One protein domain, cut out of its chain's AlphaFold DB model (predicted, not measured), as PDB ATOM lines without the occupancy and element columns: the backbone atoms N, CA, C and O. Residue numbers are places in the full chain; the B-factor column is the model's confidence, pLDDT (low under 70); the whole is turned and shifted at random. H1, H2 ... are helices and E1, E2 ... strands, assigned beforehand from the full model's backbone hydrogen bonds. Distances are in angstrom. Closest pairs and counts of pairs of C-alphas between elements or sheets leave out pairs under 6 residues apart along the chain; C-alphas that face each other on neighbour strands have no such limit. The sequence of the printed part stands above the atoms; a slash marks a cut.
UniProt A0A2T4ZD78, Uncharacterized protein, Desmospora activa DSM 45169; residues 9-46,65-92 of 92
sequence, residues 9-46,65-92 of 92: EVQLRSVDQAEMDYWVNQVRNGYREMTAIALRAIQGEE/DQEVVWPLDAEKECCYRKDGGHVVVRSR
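What this domain is: This is residues 9 to 46 and 65 to 92 of the 92 residues of an uncharacterized protein of Desmospora activa DSM 45169 (UniProt A0A2T4ZD78). A small twisted sheet of four strands has one long helix, H1, running past it; the early part of H1 grazes the sheet, and residues 25 to 46, most of them in H1, stick out far beyond it as an arm. The printed part has 66 residues, with E1, H1, E2, E3 and E4 in that order along the chain. The sheet has the order E1, E4, E3, E2 and is antiparallel throughout; the class is mixed, helices and strands. The whole is loose, with a radius of gyration of the C-alphas of 15.6 A, and elongated, spanning 48 by 29 by 16 A.

How they stand to each other: The edge strand E1, residues 9 to 11, is antiparallel to E4, residues 86 to 91, at 169 degrees; N 10 and O 87 are 2.8 A apart, within hydrogen-bond range. A tight link joins E1 to H1, residues 14 to 43, which is on the sheet but only grazes it, with residues 17 to 24. The closest C-alphas of H1 and the edge strand E2, residues 67 to 71, are those of Val 24 and Val 68, 7.9 A apart. In H1 every O i to N i+4 pair is within hydrogen-bond range. E2 and E3, residues 76 to 81, form a hairpin, with N 70 and O 78 2.8 A apart. E3 and E4 form another hairpin, with N 79 and O 88 2.8 A apart. E2, E3 and E4 make a meander, each strand the antiparallel neighbour of the one before. E1 and E2 are apart.

Where its parts are: E1 begins at C-alpha 9 (28.481, -53.179, 29.495) and is 6.8 A long. H1 measures 43.2 A from C-alpha 14 to C-alpha 43 (15.076, -14.841, 45.895). E2 measures 13.0 A, and E3 and E4 16.3 A each; E4 ends at C-alpha 91 (16.692, -51.796, 32.976).

The domain as a whole: The C-alphas farthest apart are those of Glu 9 and Glu 46, 48.6 A. Residues 47 to 64 are not printed, and C-alphas 46 and 65 are 37.9 A apart across the cut. No link that is printed whole is long. Confidence is low, under 70, at residues 44 to 46 and 65 to 66.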
ATOM      1  N   GLU A   9      27.317 -53.954  29.080       84.06
ATOM      2  CA  GLU A   9      28.481 -53.179  29.495       84.06
ATOM      3  C   GLU A   9      29.460 -52.995  28.330       84.06
ATOM      4  O   GLU A   9      29.779 -53.935  27.598       84.06
ATOM      5  N   VAL A  10      29.935 -51.765  28.158       85.75
ATOM      6  CA  VAL A  10      30.937 -51.381  27.169       85.75
ATOM      7  C   VAL A  10      32.049 -50.614  27.871       85.75
ATOM      8  O   VAL A  10      31.814 -49.597  28.518       85.75
ATOM      9  N   GLN A  11      33.274 -51.095  27.690       85.50
ATOM     10  CA  GLN A  11      34.488 -50.393  28.079       85.50
ATOM     11  C   GLN A  11      34.853 -49.369  26.999       85.50
ATOM     12  O   GLN A  11      35.093 -49.746  25.847       85.50
ATOM     13  N   LEU A  12      34.921 -48.087  27.354       84.88
ATOM     14  CA  LEU A  12      35.345 -47.040  26.427       84.88
ATOM     15  C   LEU A  12      36.858 -47.075  26.205       84.88
ATOM     16  O   LEU A  12      37.631 -47.494  27.070       84.88
ATOM     17  N   ARG A  13      37.291 -46.612  25.028       86.75
ATOM     18  CA  ARG A  13      38.707 -46.314  24.776       86.75
ATOM     19  C   ARG A  13      39.070 -45.011  25.481       86.75
ATOM     20  O   ARG A  13      38.206 -44.183  25.736       86.75
ATOM     21  N   SER A  14      40.360 -44.787  25.723       82.94
ATOM     22  CA  SER A  14      40.843 -43.596  26.441       82.94
ATOM     23  C   SER A  14      40.387 -42.265  25.828       82.94
ATOM     24  O   SER A  14      40.089 -41.326  26.560       82.94
ATOM     25  N   VAL A  15      40.309 -42.180  24.496       84.25
ATOM     26  CA  VAL A  15      39.825 -40.979  23.794       84.25
ATOM     27  C   VAL A  15      38.332 -40.767  24.043       84.25
ATOM     28  O   VAL A  15      37.931 -39.677  24.440       84.25
ATOM     29  N   ASP A  16      37.533 -41.822  23.881       84.25
ATOM     30  CA  ASP A  16      36.082 -41.778  24.085       84.25
ATOM     31  C   ASP A  16      35.738 -41.493  25.559       84.25
ATOM     32  O   ASP A  16      34.791 -40.770  25.862       84.25
ATOM     33  N   GLN A  17      36.541 -42.014  26.492       85.25
ATOM     34  CA  GLN A  17      36.425 -41.724  27.920       85.25
ATOM     35  C   GLN A  17      36.679 -40.243  28.212       85.25
ATOM     36  O   GLN A  17      35.874 -39.623  28.897       85.25
ATOM     37  N   ALA A  18      37.759 -39.665  27.674       84.81
ATOM     38  CA  ALA A  18      38.073 -38.251  27.878       84.81
ATOM     39  C   ALA A  18      36.981 -37.329  27.310       84.81
ATOM     40  O   ALA A  18      36.650 -36.305  27.913       84.81
ATOM     41  N   GLU A  19      36.393 -37.701  26.171       86.50
ATOM     42  CA  GLU A  19      35.260 -36.985  25.590       86.50
ATOM     43  C   GLU A  19      34.006 -37.086  26.474       86.50
ATOM     44  O   GLU A  19      33.375 -36.069  26.770       86.50
ATOM     45  N   MET A  20      33.672 -38.283  26.962       85.25
ATOM     46  CA  MET A  20      32.556 -38.474  27.895       85.25
ATOM     47  C   MET A  20      32.752 -37.682  29.190       85.25
ATOM     48  O   MET A  20      31.828 -37.006  29.646       85.25
ATOM     49  N   ASP A  21      33.958 -37.691  29.753       85.06
ATOM     50  CA  ASP A  21      34.304 -36.908  30.936       85.06
ATOM     51  C   ASP A  21      34.116 -35.407  30.721       85.06
ATOM     52  O   ASP A  21      33.567 -34.715  31.591       85.06
ATOM     53  N   TYR A  22      34.536 -34.904  29.559       85.56
ATOM     54  CA  TYR A  22      34.325 -33.517  29.172       85.56
ATOM     55  C   TYR A  22      32.830 -33.177  29.131       85.56
ATOM     56  O   TYR A  22      32.406 -32.221  29.786       85.56
ATOM     57  N   TRP A  23      32.015 -33.976  28.438       85.44
ATOM     58  CA  TRP A  23      30.576 -33.729  28.317       85.44
ATOM     59  C   TRP A  23      29.838 -33.819  29.654       85.44
ATOM     60  O   TRP A  23      29.013 -32.954  29.953       85.44
ATOM     61  N   VAL A  24      30.178 -34.793  30.503       85.88
ATOM     62  CA  VAL A  24      29.648 -34.890  31.874       85.88
ATOM     63  C   VAL A  24      29.904 -33.594  32.640       85.88
ATOM     64  O   VAL A  24      29.007 -33.069  33.304       85.88
ATOM     65  N   ASN A  25      31.125 -33.065  32.560       84.06
ATOM     66  CA  ASN A  25      31.493 -31.848  33.274       84.06
ATOM     67  C   ASN A  25      30.749 -30.621  32.729       84.06
ATOM     68  O   ASN A  25      30.275 -29.807  33.521       84.06
ATOM     69  N   GLN A  26      30.572 -30.512  31.407       84.94
ATOM     70  CA  GLN A  26      29.789 -29.430  30.795       84.94
ATOM     71  C   GLN A  26      28.326 -29.451  31.250       84.94
ATOM     72  O   GLN A  26      27.793 -28.421  31.657       84.94
ATOM     73  N   VAL A  27      27.688 -30.624  31.266       82.88
ATOM     74  CA  VAL A  27      26.302 -30.771  31.739       82.88
ATOM     75  C   VAL A  27      26.183 -30.394  33.217       82.88
ATOM     76  O   VAL A  27      25.275 -29.653  33.593       82.88
ATOM     77  N   ARG A  28      27.121 -30.840  34.064       82.69
ATOM     78  CA  ARG A  28      27.159 -30.468  35.490       82.69
ATOM     79  C   ARG A  28      27.295 -28.958  35.685       82.69
ATOM     80  O   ARG A  28      26.601 -28.395  36.529       82.69
ATOM     81  N   ASN A  29      28.151 -28.305  34.904       81.69
ATOM     82  CA  ASN A  29      28.294 -26.850  34.941       81.69
ATOM     83  C   ASN A  29      26.998 -26.152  34.515       81.69
ATOM     84  O   ASN A  29      26.530 -25.272  35.232       81.69
ATOM     85  N   GLY A  30      26.354 -26.618  33.441       80.94
ATOM     86  CA  GLY A  30      25.055 -26.101  33.009       80.94
ATOM     87  C   GLY A  30      23.975 -26.222  34.090       80.94
ATOM     88  O   GLY A  30      23.237 -25.269  34.330       80.94
ATOM     89  N   TYR A  31      23.908 -27.348  34.811       78.94
ATOM     90  CA  TYR A  31      22.994 -27.486  35.950       78.94
ATOM     91  C   TYR A  31      23.305 -26.500  37.077       78.94
ATOM     92  O   TYR A  31      22.380 -25.880  37.594       78.94
ATOM     93  N   ARG A  32      24.581 -26.299  37.430       81.69
ATOM     94  CA  ARG A  32      24.977 -25.305  38.444       81.69
ATOM     95  C   ARG A  32      24.547 -23.896  38.047       81.69
ATOM     96  O   ARG A  32      23.992 -23.178  38.876       81.69
ATOM     97  N   GLU A  33      24.750 -23.522  36.788       84.25
ATOM     98  CA  GLU A  33      24.329 -22.224  36.258       84.25
ATOM     99  C   GLU A  33      22.807 -22.065  36.286       84.25
ATOM    100  O   GLU A  33      22.306 -21.064  36.798       84.25
ATOM    101  N   MET A  34      22.056 -23.066  35.817       79.94
ATOM    102  CA  MET A  34      20.591 -23.051  35.868       79.94
ATOM    103  C   MET A  34      20.070 -22.960  37.302       79.94
ATOM    104  O   MET A  34      19.160 -22.177  37.567       79.94
ATOM    105  N   THR A  35      20.655 -23.704  38.243       79.62
ATOM    106  CA  THR A  35      20.314 -23.610  39.667       79.62
ATOM    107  C   THR A  35      20.610 -22.215  40.207       79.62
ATOM    108  O   THR A  35      19.765 -21.643  40.889       79.62
ATOM    109  N   ALA A  36      21.754 -21.622  39.861       78.00
ATOM    110  CA  ALA A  36      22.090 -20.262  40.270       78.00
ATOM    111  C   ALA A  36      21.117 -19.218  39.694       78.00
ATOM    112  O   ALA A  36      20.793 -18.245  40.373       78.00
ATOM    113  N   ILE A  37      20.639 -19.398  38.460       82.56
ATOM    114  CA  ILE A  37      19.610 -18.541  37.850       82.56
ATOM    115  C   ILE A  37      18.264 -18.730  38.559       82.56
ATOM    116  O   ILE A  37      17.624 -17.747  38.922       82.56
ATOM    117  N   ALA A  38      17.845 -19.976  38.792       78.00
ATOM    118  CA  ALA A  38      16.587 -20.289  39.462       78.00
ATOM    119  C   ALA A  38      16.553 -19.731  40.891       78.00
ATOM    120  O   ALA A  38      15.565 -19.116  41.281       78.00
ATOM    121  N   LEU A  39      17.642 -19.877  41.650       80.19
ATOM    122  CA  LEU A  39      17.767 -19.304  42.991       80.19
ATOM    123  C   LEU A  39      17.680 -17.777  42.961       80.19
ATOM    124  O   LEU A  39      16.898 -17.214  43.722       80.19
ATOM    125  N   ARG A  40      18.380 -17.118  42.026       79.88
ATOM    126  CA  ARG A  40      18.271 -15.663  41.821       79.88
ATOM    127  C   ARG A  40      16.839 -15.222  41.507       79.88
ATOM    128  O   ARG A  40      16.387 -14.211  42.032       79.88
ATOM    129  N   ALA A  41      16.118 -15.982  40.685       76.56
ATOM    130  CA  ALA A  41      14.731 -15.686  40.335       76.56
ATOM    131  C   ALA A  41      13.762 -15.890  41.515       76.56
ATOM    132  O   ALA A  41      12.836 -15.103  41.683       76.56
ATOM    133  N   ILE A  42      13.980 -16.922  42.339       79.12
ATOM    134  CA  ILE A  42      13.167 -17.204  43.535       79.12
ATOM    135  C   ILE A  42      13.413 -16.159  44.630       79.12
ATOM    136  O   ILE A  42      12.478 -15.767  45.322       79.12
ATOM    137  N   GLN A  43      14.662 -15.727  44.803       75.88
ATOM    138  CA  GLN A  43      15.076 -14.841  45.895       75.88
ATOM    139  C   GLN A  43      14.878 -13.349  45.589       75.88
ATOM    140  O   GLN A  43      15.019 -12.544  46.498       75.88
ATOM    141  N   GLY A  44      14.495 -12.993  44.357       54.53
ATOM    142  CA  GLY A  44      14.006 -11.660  44.000       54.53
ATOM    143  C   GLY A  44      14.994 -10.526  44.287       54.53
ATOM    144  O   GLY A  44      14.842  -9.831  45.280       54.53
ATOM    145  N   GLU A  45      15.960 -10.315  43.389       56.06
ATOM    146  CA  GLU A  45      16.764  -9.077  43.259       56.06
ATOM    147  C   GLU A  45      17.470  -8.509  44.515       56.06
ATOM    148  O   GLU A  45      18.037  -7.420  44.444       56.06
ATOM    149  N   GLU A  46      17.551  -9.221  45.639       47.97
ATOM    150  CA  GLU A  46      18.448  -8.830  46.729       47.97
ATOM    151  C   GLU A  46      19.839  -9.426  46.507       47.97
ATOM    152  O   GLU A  46      20.055 -10.633  46.613       47.97
ATOM    153  N   ASP A  65      34.838 -41.680  40.868       57.44
ATOM    154  CA  ASP A  65      34.096 -42.937  41.069       57.44
ATOM    155  C   ASP A  65      32.569 -42.772  40.960       57.44
ATOM    156  O   ASP A  65      31.812 -43.732  41.110       57.44
ATOM    157  N   GLN A  66      32.075 -41.563  40.672       69.75
ATOM    158  CA  GLN A  66      30.634 -41.321  40.564       69.75
ATOM    159  C   GLN A  66      30.053 -41.838  39.242       69.75
ATOM    160  O   GLN A  66      30.429 -41.388  38.155       69.75
ATOM    161  N   GLU A  67      29.071 -42.734  39.357       80.56
ATOM    162  CA  GLU A  67      28.197 -43.156  38.263       80.56
ATOM    163  C   GLU A  67      27.271 -41.999  37.845       80.56
ATOM    164  O   GLU A  67      26.600 -41.376  38.671       80.56
ATOM    165  N   VAL A  68      27.233 -41.701  36.548       83.88
ATOM    166  CA  VAL A  68      26.317 -40.735  35.939       83.88
ATOM    167  C   VAL A  68      25.253 -41.494  35.167       83.88
ATOM    168  O   VAL A  68      25.565 -42.220  34.227       83.88
ATOM    169  N   VAL A  69      23.993 -41.310  35.554       87.00
ATOM    170  CA  VAL A  69      22.860 -42.045  34.987       87.00
ATOM    171  C   VAL A  69      22.031 -41.131  34.091       87.00
ATOM    172  O   VAL A  69      21.544 -40.087  34.528       87.00
ATOM    173  N   TRP A  70      21.831 -41.548  32.844       86.06
ATOM    174  CA  TRP A  70      20.925 -40.922  31.888       86.06
ATOM    175  C   TRP A  70      19.768 -41.858  31.545       86.06
ATOM    176  O   TRP A  70      20.011 -42.980  31.101       86.06
ATOM    177  N   PRO A  71      18.505 -41.419  31.673       86.00
ATOM    178  CA  PRO A  71      17.383 -42.199  31.172       86.00
ATOM    179  C   PRO A  71      17.466 -42.281  29.640       86.00
ATOM    180  O   PRO A  71      17.581 -41.256  28.968       86.00
ATOM    181  N   LEU A  72      17.417 -43.495  29.093       82.75
ATOM    182  CA  LEU A  72      17.313 -43.716  27.647       82.75
ATOM    183  C   LEU A  72      15.846 -43.761  27.222       82.75
ATOM    184  O   LEU A  72      15.459 -43.126  26.243       82.75
ATOM    185  N   ASP A  73      15.034 -44.502  27.974       85.31
ATOM    186  CA  ASP A  73      13.590 -44.613  27.794       85.31
ATOM    187  C   ASP A  73      12.892 -44.839  29.155       85.31
ATOM    188  O   ASP A  73      13.483 -44.623  30.214       85.31
ATOM    189  N   ALA A  74      11.606 -45.201  29.139       84.69
ATOM    190  CA  ALA A  74      10.829 -45.421  30.361       84.69
ATOM    191  C   ALA A  74      11.338 -46.604  31.206       84.69
ATOM    192  O   ALA A  74      11.134 -46.612  32.419       84.69
ATOM    193  N   GLU A  75      12.001 -47.572  30.578       86.25
ATOM    194  CA  GLU A  75      12.403 -48.850  31.167       86.25
ATOM    195  C   GLU A  75      13.922 -49.032  31.204       86.25
ATOM    196  O   GLU A  75      14.390 -50.034  31.735       86.25
ATOM    197  N   LYS A  76      14.706 -48.113  30.626       85.94
ATOM    198  CA  LYS A  76      16.159 -48.249  30.487       85.94
ATOM    199  C   LYS A  76      16.908 -46.981  30.830       85.94
ATOM    200  O   LYS A  76      16.510 -45.864  30.492       85.94
ATOM    201  N   GLU A  77      18.084 -47.187  31.392       90.62
ATOM    202  CA  GLU A  77      19.035 -46.140  31.719       90.62
ATOM    203  C   GLU A  77      20.455 -46.504  31.283       90.62
ATOM    204  O   GLU A  77      20.853 -47.668  31.260       90.62
ATOM    205  N   CYS A  78      21.201 -45.476  30.892       87.94
ATOM    206  CA  CYS A  78      22.607 -45.516  30.536       87.94
ATOM    207  C   CYS A  78      23.416 -44.975  31.712       87.94
ATOM    208  O   CYS A  78      23.247 -43.825  32.109       87.94
ATOM    209  N   CYS A  79      24.291 -45.802  32.258       89.06
ATOM    210  CA  CYS A  79      25.100 -45.514  33.427       89.06
ATOM    211  C   CYS A  79      26.558 -45.414  32.992       89.06
ATOM    212  O   CYS A  79      27.139 -46.395  32.536       89.06
ATOM    213  N   TYR A  80      27.149 -44.233  33.110       87.75
ATOM    214  CA  TYR A  80      28.557 -44.002  32.835       87.75
ATOM    215  C   TYR A  80      29.343 -43.930  34.142       87.75
ATOM    216  O   TYR A  80      29.073 -43.074  34.981       87.75
ATOM    217  N   ARG A  81      30.337 -44.802  34.306       86.69
ATOM    218  CA  ARG A  81      31.274 -44.798  35.430       86.69
ATOM    219  C   ARG A  81      32.613 -44.242  34.968       86.69
ATOM    220  O   ARG A  81      33.222 -44.756  34.028       86.69
ATOM    221  N   LYS A  82      33.059 -43.185  35.645       78.81
ATOM    222  CA  LYS A  82      34.327 -42.503  35.364       78.81
ATOM    223  C   LYS A  82      35.555 -43.341  35.730       78.81
ATOM    224  O   LYS A  82      36.572 -43.226  35.047       78.81
ATOM    225  N   ASP A  83      35.424 -44.228  36.718       75.88
ATOM    226  CA  ASP A  83      36.437 -45.207  37.117       75.88
ATOM    227  C   ASP A  83      36.639 -46.237  36.002       75.88
ATOM    228  O   ASP A  83      35.885 -47.195  35.864       75.88
ATOM    229  N   GLY A  84      37.592 -45.952  35.117       73.38
ATOM    230  CA  GLY A  84      37.910 -46.779  33.959       73.38
ATOM    231  C   GLY A  84      37.106 -46.472  32.698       73.38
ATOM    232  O   GLY A  84      37.517 -46.913  31.637       73.38
ATOM    233  N   GLY A  85      36.026 -45.682  32.741       81.25
ATOM    234  CA  GLY A  85      35.258 -45.317  31.544       81.25
ATOM    235  C   GLY A  85      34.290 -46.408  31.079       81.25
ATOM    236  O   GLY A  85      34.240 -46.744  29.896       81.25
ATOM    237  N   HIS A  86      33.522 -46.971  32.009       85.00
ATOM    238  CA  HIS A  86      32.536 -48.011  31.720       85.00
ATOM    239  C   HIS A  86      31.171 -47.400  31.419       85.00
ATOM    240  O   HIS A  86      30.714 -46.510  32.133       85.00
ATOM    241  N   VAL A  87      30.486 -47.912  30.404       86.38
ATOM    242  CA  VAL A  87      29.093 -47.570  30.103       86.38
ATOM    243  C   VAL A  87      28.243 -48.825  30.229       86.38
ATOM    244  O   VAL A  87      28.502 -49.812  29.545       86.38
ATOM    245  N   VAL A  88      27.217 -48.787  31.072       89.19
ATOM    246  CA  VAL A  88      26.269 -49.886  31.277       89.19
ATOM    247  C   VAL A  88      24.875 -49.421  30.893       89.19
ATOM    248  O   VAL A  88      24.392 -48.414  31.400       89.19
ATOM    249  N   VAL A  89      24.200 -50.159  30.019       88.19
ATOM    250  CA  VAL A  89      22.759 -49.992  29.809       88.19
ATOM    251  C   VAL A  89      22.035 -51.026  30.654       88.19
ATOM    252  O   VAL A  89      22.197 -52.222  30.402       88.19
ATOM    253  N   ARG A  90      21.241 -50.574  31.628       87.19
ATOM    254  CA  ARG A  90      20.437 -51.437  32.503       87.19
ATOM    255  C   ARG A  90      18.960 -51.077  32.440       87.19
ATOM    256  O   ARG A  90      18.591 -49.972  32.036       87.19
ATOM    257  N   SER A  91      18.121 -52.038  32.801       83.94
ATOM    258  CA  SER A  91      16.692 -51.796  32.976       83.94
ATOM    259  C   SER A  91      16.437 -51.098  34.312       83.94
ATOM    260  O   SER A  91      17.145 -51.366  35.281       83.94
ATOM    261  N   ARG A  92      15.456 -50.194  34.333       71.75
ATOM    262  CA  ARG A  92      14.980 -49.494  35.532       71.75
ATOM    263  C   ARG A  92      14.150 -50.381  36.451       71.75
ATOM    264  O   ARG A  92      13.472 -51.297  35.936       71.75
TER     265      ARG A  92